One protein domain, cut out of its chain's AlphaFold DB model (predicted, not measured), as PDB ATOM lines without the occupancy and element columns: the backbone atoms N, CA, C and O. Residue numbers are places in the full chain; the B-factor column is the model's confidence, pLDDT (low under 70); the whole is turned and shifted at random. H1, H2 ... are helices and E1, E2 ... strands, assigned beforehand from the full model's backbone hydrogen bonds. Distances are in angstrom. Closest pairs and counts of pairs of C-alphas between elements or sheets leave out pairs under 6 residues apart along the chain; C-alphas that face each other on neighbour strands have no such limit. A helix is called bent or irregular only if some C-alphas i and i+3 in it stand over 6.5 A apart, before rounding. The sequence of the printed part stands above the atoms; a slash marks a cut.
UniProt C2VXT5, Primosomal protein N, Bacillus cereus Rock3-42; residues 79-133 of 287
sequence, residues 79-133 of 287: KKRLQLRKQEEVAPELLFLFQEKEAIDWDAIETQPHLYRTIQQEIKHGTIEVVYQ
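AT A GLANCE: This is residues 79 to 133 of the 287 residues of the protein "Primosomal protein N" of Bacillus cereus Rock3-42 (UniProt C2VXT5). A small antiparallel sheet, E2-E1-E3, makes one wall of a rounded body, with three helices gathered to one side of it. The longest, H3, stands up from the sheet over E3, while H1 and H2 reach it with few residues. The 55 printed residues hold three named helices and three named strands, in the order E1 H1 E2 H2 H3 E3. The class is mixed, helices and strands; the whole is compact, radius of gyration of the C-alphas 10.0 A, spanning 24 by 24 by 22 A.

HOW THE PARTS SIT: E1, residues 79 to 84, is the inner strand. Antiparallel to it at 152 degrees is E2, residues 103 to 105, with N 82 and O 104 at 2.9 A. On its other side is E3, residues 128 to 133, antiparallel at 148 degrees, with N 83 and O 129 at 2.8 A. H1, residues 92 to 98, only grazes the sheet with residues 95 to 98. H2, residues 107 to 110, only just on the sheet with 5 pairs of C-alphas within 10 A, only grazes it with residues 107 to 109. H3, residues 113 to 125, has a height over the sheet of 9.8 A and rises 48 degrees; its closest C-alphas to E3 are Glu 122 and Ile 128, 5.5 A. H1 and H3 are close but not clearly touching, about perpendicular at 84 degrees; their closest C-alphas are Leu 94 and Leu 115, 7.7 A. E2, H2, H3 and E3 form a split strand-helix-strand unit, two strands running the same way with E1 between them, its crossover right-handed. O i to N i+4 pairs within hydrogen-bond range number 0 of 3 in H1, with 3 of 4 O i to N i+3 pairs, and 7 of 9 in H3; H2 is too short for any.

IN THESE COORDINATES: E1 runs 16.3 A from C-alpha 79 at (3.869, -59.939, -51.873). H1 spans 10.4 A, E2 7.0 A and H2 5.2 A. H3 spans 19.7 A and is irregular, only just: C-alphas 114 and 117 are 7.0 A apart. E3 runs 15.3 A to C-alpha 133 at (3.614, -62.501, -46.748).

THE WHOLE: The farthest C-alphas, Lys 79 and Glu 88, are 25.6 A apart. The printed part has no cut, and no link is long. Mean pLDDT of the printed part is 75.4; residues 79, 87 to 89, 99 to 101, 110 to 111 and 132 to 133 are under 70.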
ATOM      1  N   LYS A  79       4.845 -61.026 -51.921       64.56
ATOM      2  CA  LYS A  79       3.869 -59.939 -51.873       64.56
ATOM      3  C   LYS A  79       4.070 -59.165 -50.573       64.56
ATOM      4  O   LYS A  79       4.040 -59.745 -49.484       64.56
ATOM      5  N   LYS A  80       4.320 -57.865 -50.704       75.25
ATOM      6  CA  LYS A  80       4.427 -56.946 -49.573       75.25
ATOM      7  C   LYS A  80       3.034 -56.451 -49.227       75.25
ATOM      8  O   LYS A  80       2.283 -56.073 -50.126       75.25
ATOM      9  N   ARG A  81       2.722 -56.409 -47.938       79.19
ATOM     10  CA  ARG A  81       1.530 -55.743 -47.428       79.19
ATOM     11  C   ARG A  81       1.928 -54.623 -46.490       79.19
ATOM     12  O   ARG A  81       2.865 -54.775 -45.711       79.19
ATOM     13  N   LEU A  82       1.226 -53.504 -46.583       81.19
ATOM     14  CA  LEU A  82       1.247 -52.495 -45.535       81.19
ATOM     15  C   LEU A  82       0.154 -52.849 -44.541       81.19
ATOM     16  O   LEU A  82      -0.984 -53.053 -44.956       81.19
ATOM     17  N   GLN A  83       0.500 -52.936 -43.263       82.44
ATOM     18  CA  GLN A  83      -0.433 -53.210 -42.178       82.44
ATOM     19  C   GLN A  83      -0.492 -52.011 -41.232       82.44
ATOM     20  O   GLN A  83       0.544 -51.459 -40.858       82.44
ATOM     21  N   LEU A  84      -1.699 -51.618 -40.837       81.81
ATOM     22  CA  LEU A  84      -1.910 -50.578 -39.837       81.81
ATOM     23  C   LEU A  84      -1.583 -51.126 -38.445       81.81
ATOM     24  O   LEU A  84      -2.092 -52.167 -38.040       81.81
ATOM     25  N   ARG A  85      -0.737 -50.409 -37.703       76.81
ATOM     26  CA  ARG A  85      -0.459 -50.668 -36.281       76.81
ATOM     27  C   ARG A  85      -1.336 -49.813 -35.372       76.81
ATOM     28  O   ARG A  85      -1.756 -50.286 -34.321       76.81
ATOM     29  N   LYS A  86      -1.607 -48.570 -35.776       71.00
ATOM     30  CA  LYS A  86      -2.460 -47.622 -35.053       71.00
ATOM     31  C   LYS A  86      -3.346 -46.873 -36.044       71.00
ATOM     32  O   LYS A  86      -2.854 -46.001 -36.747       71.00
ATOM     33  N   GLN A  87      -4.631 -47.206 -36.112       63.22
ATOM     34  CA  GLN A  87      -5.563 -46.569 -37.057       63.22
ATOM     35  C   GLN A  87      -5.757 -45.062 -36.804       63.22
ATOM     36  O   GLN A  87      -5.989 -44.316 -37.747       63.22
ATOM     37  N   GLU A  88      -5.629 -44.608 -35.557       61.81
ATOM     38  CA  GLU A  88      -6.012 -43.250 -35.132       61.81
ATOM     39  C   GLU A  88      -4.942 -42.172 -35.399       61.81
ATOM     40  O   GLU A  88      -5.241 -40.984 -35.339       61.81
ATOM     41  N   GLU A  89      -3.702 -42.563 -35.716       67.56
ATOM     42  CA  GLU A  89      -2.558 -41.644 -35.887       67.56
ATOM     43  C   GLU A  89      -2.092 -41.517 -37.354       67.56
ATOM     44  O   GLU A  89      -1.102 -40.844 -37.627       67.56
ATOM     45  N   VAL A  90      -2.775 -42.170 -38.301       70.25
ATOM     46  CA  VAL A  90      -2.342 -42.262 -39.708       70.25
ATOM     47  C   VAL A  90      -2.869 -41.081 -40.520       70.25
ATOM     48  O   VAL A  90      -4.025 -40.683 -40.372       70.25
ATOM     49  N   ALA A  91      -2.046 -40.551 -41.432       73.12
ATOM     50  CA  ALA A  91      -2.453 -39.490 -42.350       73.12
ATOM     51  C   ALA A  91      -3.799 -39.794 -43.068       73.12
ATOM     52  O   ALA A  91      -3.958 -40.886 -43.630       73.12
ATOM     53  N   PRO A  92      -4.746 -38.830 -43.141       72.81
ATOM     54  CA  PRO A  92      -6.067 -39.022 -43.759       72.81
ATOM     55  C   PRO A  92      -6.030 -39.544 -45.200       72.81
ATOM     56  O   PRO A  92      -6.880 -40.329 -45.612       72.81
ATOM     57  N   GLU A  93      -5.006 -39.142 -45.951       73.31
ATOM     58  CA  GLU A  93      -4.766 -39.554 -47.337       73.31
ATOM     59  C   GLU A  93      -4.536 -41.067 -47.468       73.31
ATOM     60  O   GLU A  93      -4.913 -41.673 -48.469       73.31
ATOM     61  N   LEU A  94      -3.950 -41.695 -46.444       73.56
ATOM     62  CA  LEU A  94      -3.682 -43.129 -46.428       73.56
ATOM     63  C   LEU A  94      -4.872 -43.922 -45.893       73.56
ATOM     64  O   LEU A  94      -5.121 -45.013 -46.396       73.56
ATOM     65  N   LEU A  95      -5.658 -43.371 -44.959       72.44
ATOM     66  CA  LEU A  95      -6.867 -44.021 -44.429       72.44
ATOM     67  C   LEU A  95      -7.856 -44.414 -45.540       72.44
ATOM     68  O   LEU A  95      -8.450 -45.493 -45.483       72.44
ATOM     69  N   PHE A  96      -7.964 -43.601 -46.596       74.50
ATOM     70  CA  PHE A  96      -8.805 -43.907 -47.755       74.50
ATOM     71  C   PHE A  96      -8.374 -45.182 -48.502       74.50
ATOM     72  O   PHE A  96      -9.226 -45.925 -48.988       74.50
ATOM     73  N   LEU A  97      -7.070 -45.474 -48.571       73.31
ATOM     74  CA  LEU A  97      -6.564 -46.675 -49.246       73.31
ATOM     75  C   LEU A  97      -6.911 -47.960 -48.497       73.31
ATOM     76  O   LEU A  97      -7.099 -49.003 -49.123       73.31
ATOM     77  N   PHE A  98      -6.987 -47.890 -47.169       74.12
ATOM     78  CA  PHE A  98      -7.256 -49.059 -46.345       74.12
ATOM     79  C   PHE A  98      -8.728 -49.483 -46.401       74.12
ATOM     80  O   PHE A  98      -8.982 -50.673 -46.277       74.12
ATOM     81  N   GLN A  99      -9.685 -48.587 -46.691       69.81
ATOM     82  CA  GLN A  99     -11.118 -48.925 -46.843       69.81
ATOM     83  C   GLN A  99     -11.628 -49.866 -45.729       69.81
ATOM     84  O   GLN A  99     -12.194 -50.919 -46.018       69.81
ATOM     85  N   GLU A 100     -11.339 -49.537 -44.466       65.75
ATOM     86  CA  GLU A 100     -11.651 -50.358 -43.274       65.75
ATOM     87  C   GLU A 100     -10.875 -51.687 -43.143       65.75
ATOM     88  O   GLU A 100     -11.034 -52.411 -42.162       65.75
ATOM     89  N   LYS A 101      -9.981 -52.015 -44.078       69.06
ATOM     90  CA  LYS A 101      -9.071 -53.162 -43.973       69.06
ATOM     91  C   LYS A 101      -7.868 -52.807 -43.109       69.06
ATOM     92  O   LYS A 101      -7.303 -51.725 -43.205       69.06
ATOM     93  N   GLU A 102      -7.393 -53.772 -42.331       75.44
ATOM     94  CA  GLU A 102      -6.173 -53.607 -41.531       75.44
ATOM     95  C   GLU A 102      -4.889 -53.665 -42.374       75.44
ATOM     96  O   GLU A 102      -3.832 -53.223 -41.924       75.44
ATOM     97  N   ALA A 103      -4.960 -54.208 -43.597       79.69
ATOM     98  CA  ALA A 103      -3.813 -54.337 -44.485       79.69
ATOM     99  C   ALA A 103      -4.174 -54.191 -45.970       79.69
ATOM    100  O   ALA A 103      -5.223 -54.664 -46.419       79.69
ATOM    101  N   ILE A 104      -3.255 -53.610 -46.745       82.06
ATOM    102  CA  ILE A 104      -3.349 -53.472 -48.206       82.06
ATOM    103  C   ILE A 104      -2.119 -54.055 -48.897       82.06
ATOM    104  O   ILE A 104      -1.009 -54.026 -48.360       82.06
ATOM    105  N   ASP A 105      -2.317 -54.589 -50.101       79.19
ATOM    106  CA  ASP A 105      -1.224 -55.038 -50.963       79.19
ATOM    107  C   ASP A 105      -0.434 -53.836 -51.498       79.19
ATOM    108  O   ASP A 105      -1.010 -52.821 -51.888       79.19
ATOM    109  N   TRP A 106       0.895 -53.962 -51.546       76.19
ATOM    110  CA  TRP A 106       1.790 -52.913 -52.049       76.19
ATOM    111  C   TRP A 106       1.500 -52.516 -53.501       76.19
ATOM    112  O   TRP A 106       1.634 -51.348 -53.851       76.19
ATOM    113  N   ASP A 107       1.028 -53.460 -54.316       72.81
ATOM    114  CA  ASP A 107       0.646 -53.240 -55.716       72.81
ATOM    115  C   ASP A 107      -0.425 -52.132 -55.851       72.81
ATOM    116  O   ASP A 107      -0.461 -51.411 -56.847       72.81
ATOM    117  N   ALA A 108      -1.267 -51.930 -54.827       71.75
ATOM    118  CA  ALA A 108      -2.263 -50.857 -54.816       71.75
ATOM    119  C   ALA A 108      -1.621 -49.455 -54.805       71.75
ATOM    120  O   ALA A 108      -2.205 -48.501 -55.313       71.75
ATOM    121  N   ILE A 109      -0.401 -49.338 -54.274       73.25
ATOM    122  CA  ILE A 109       0.335 -48.076 -54.115       73.25
ATOM    123  C   ILE A 109       1.214 -47.773 -55.329       73.25
ATOM    124  O   ILE A 109       1.500 -46.607 -55.594       73.25
ATOM    125  N   GLU A 110       1.604 -48.780 -56.115       68.19
ATOM    126  CA  GLU A 110       2.376 -48.565 -57.351       68.19
ATOM    127  C   GLU A 110       1.652 -47.640 -58.339       68.19
ATOM    128  O   GLU A 110       2.285 -46.892 -59.081       68.19
ATOM    129  N   THR A 111       0.319 -47.627 -58.292       69.12
ATOM    130  CA  THR A 111      -0.516 -46.737 -59.108       69.12
ATOM    131  C   THR A 111      -0.572 -45.290 -58.599       69.12
ATOM    132  O   THR A 111      -1.050 -44.412 -59.317       69.12
ATOM    133  N   GLN A 112      -0.057 -45.003 -57.394       76.12
ATOM    134  CA  GLN A 112      -0.137 -43.694 -56.730       76.12
ATOM    135  C   GLN A 112       1.217 -43.248 -56.131       76.12
ATOM    136  O   GLN A 112       1.384 -43.187 -54.910       76.12
ATOM    137  N   PRO A 113       2.194 -42.842 -56.967       73.19
ATOM    138  CA  PRO A 113       3.558 -42.542 -56.517       73.19
ATOM    139  C   PRO A 113       3.680 -41.377 -55.524       73.19
ATOM    140  O   PRO A 113       4.656 -41.296 -54.777       73.19
ATOM    141  N   HIS A 114       2.706 -40.462 -55.506       79.69
ATOM    142  CA  HIS A 114       2.695 -39.305 -54.606       79.69
ATOM    143  C   HIS A 114       2.629 -39.708 -53.122       79.69
ATOM    144  O   HIS A 114       3.136 -38.980 -52.271       79.69
ATOM    145  N   LEU A 115       2.099 -40.896 -52.816       80.50
ATOM    146  CA  LEU A 115       1.939 -41.388 -51.447       80.50
ATOM    147  C   LEU A 115       3.201 -42.039 -50.872       80.50
ATOM    148  O   LEU A 115       3.264 -42.280 -49.668       80.50
ATOM    149  N   TYR A 116       4.238 -42.293 -51.683       79.31
ATOM    150  CA  TYR A 116       5.449 -42.978 -51.213       79.31
ATOM    151  C   TYR A 116       6.126 -42.264 -50.046       79.31
ATOM    152  O   TYR A 116       6.583 -42.916 -49.107       79.31
ATOM    153  N   ARG A 117       6.178 -40.929 -50.087       81.50
ATOM    154  CA  ARG A 117       6.810 -40.133 -49.033       81.50
ATOM    155  C   ARG A 117       6.038 -40.239 -47.720       81.50
ATOM    156  O   ARG A 117       6.655 -40.490 -46.688       81.50
ATOM    157  N   THR A 118       4.717 -40.093 -47.780       82.62
ATOM    158  CA  THR A 118       3.824 -40.218 -46.622       82.62
ATOM    159  C   THR A 118       3.947 -41.615 -46.018       82.62
ATOM    160  O   THR A 118       4.217 -41.755 -44.834       82.62
ATOM    161  N   ILE A 119       3.906 -42.664 -46.845       82.44
ATOM    162  CA  ILE A 119       4.059 -44.054 -46.396       82.44
ATOM    163  C   ILE A 119       5.409 -44.288 -45.708       82.44
ATOM    164  O   ILE A 119       5.466 -44.927 -44.660       82.44
ATOM    165  N   GLN A 120       6.510 -43.770 -46.262       80.88
ATOM    166  CA  GLN A 120       7.826 -43.880 -45.624       80.88
ATOM    167  C   GLN A 120       7.875 -43.187 -44.258       80.88
ATOM    168  O   GLN A 120       8.528 -43.694 -43.344       80.88
ATOM    169  N   GLN A 121       7.201 -42.043 -44.114       82.31
ATOM    170  CA  GLN A 121       7.095 -41.333 -42.840       82.31
ATOM    171  C   GLN A 121       6.284 -42.145 -41.831       82.31
ATOM    172  O   GLN A 121       6.783 -42.397 -40.741       82.31
ATOM    173  N   GLU A 122       5.106 -42.638 -42.207       82.69
ATOM    174  CA  GLU A 122       4.269 -43.475 -41.341       82.69
ATOM    175  C   GLU A 122       4.986 -44.766 -40.902       82.69
ATOM    176  O   GLU A 122       4.968 -45.139 -39.729       82.69
ATOM    177  N   ILE A 123       5.733 -45.414 -41.805       82.31
ATOM    178  CA  ILE A 123       6.561 -46.578 -41.444       82.31
ATOM    179  C   ILE A 123       7.640 -46.200 -40.425       82.31
ATOM    180  O   ILE A 123       7.907 -46.950 -39.487       82.31
ATOM    181  N   LYS A 124       8.262 -45.025 -40.579       80.00
ATOM    182  CA  LYS A 124       9.261 -44.522 -39.628       80.00
ATOM    183  C   LYS A 124       8.640 -44.167 -38.273       80.00
ATOM    184  O   LYS A 124       9.288 -44.377 -37.249       80.00
ATOM    185  N   HIS A 125       7.415 -43.646 -38.264       81.31
ATOM    186  CA  HIS A 125       6.648 -43.347 -37.052       81.31
ATOM    187  C   HIS A 125       6.067 -44.605 -36.386       81.31
ATOM    188  O   HIS A 125       5.672 -44.552 -35.223       81.31
ATOM    189  N   GLY A 126       6.074 -45.750 -37.079       78.19
ATOM    190  CA  GLY A 126       5.595 -47.033 -36.562       78.19
ATOM    191  C   GLY A 126       4.071 -47.177 -36.571       78.19
ATOM    192  O   GLY A 126       3.548 -48.116 -35.973       78.19
ATOM    193  N   THR A 127       3.358 -46.269 -37.236       81.94
ATOM    194  CA  THR A 127       1.903 -46.319 -37.459       81.94
ATOM    195  C   THR A 127       1.537 -47.337 -38.541       81.94
ATOM    196  O   THR A 127       0.479 -47.964 -38.467       81.94
ATOM    197  N   ILE A 128       2.443 -47.561 -39.499       82.12
ATOM    198  CA  ILE A 128       2.344 -48.578 -40.550       82.12
ATOM    199  C   ILE A 128       3.543 -49.525 -40.462       82.12
ATOM    200  O   ILE A 128       4.684 -49.102 -40.300       82.12
ATOM    201  N   GLU A 129       3.308 -50.822 -40.623       82.56
ATOM    202  CA  GLU A 129       4.359 -51.829 -40.727       82.56
ATOM    203  C   GLU A 129       4.332 -52.499 -42.103       82.56
ATOM    204  O   GLU A 129       3.272 -52.807 -42.648       82.56
ATOM    205  N   VAL A 130       5.515 -52.749 -42.669       76.88
ATOM    206  CA  VAL A 130       5.649 -53.559 -43.884       76.88
ATOM    207  C   VAL A 130       5.740 -55.023 -43.477       76.88
ATOM    208  O   VAL A 130       6.761 -55.462 -42.944       76.88
ATOM    209  N   VAL A 131       4.694 -55.788 -43.775       74.38
ATOM    210  CA  VAL A 131       4.642 -57.227 -43.518       74.38
ATOM    211  C   VAL A 131       4.859 -57.983 -44.822       74.38
ATOM    212  O   VAL A 131       4.168 -57.784 -45.825       74.38
ATOM    213  N   TYR A 132       5.844 -58.876 -44.813       69.38
ATOM    214  CA  TYR A 132       6.128 -59.760 -45.937       69.38
ATOM    215  C   TYR A 132       5.273 -61.016 -45.795       69.38
ATOM    216  O   TYR A 132       5.480 -61.805 -44.874       69.38
ATOM    217  N   GLN A 133       4.326 -61.230 -46.711       60.84
ATOM    218  CA  GLN A 133       3.614 -62.501 -46.748       60.84
ATOM    219  C   GLN A 133       4.502 -63.558 -47.393       60.84
ATOM    220  O   GLN A 133       4.597 -63.680 -48.618       60.84
TER     221      GLN A 133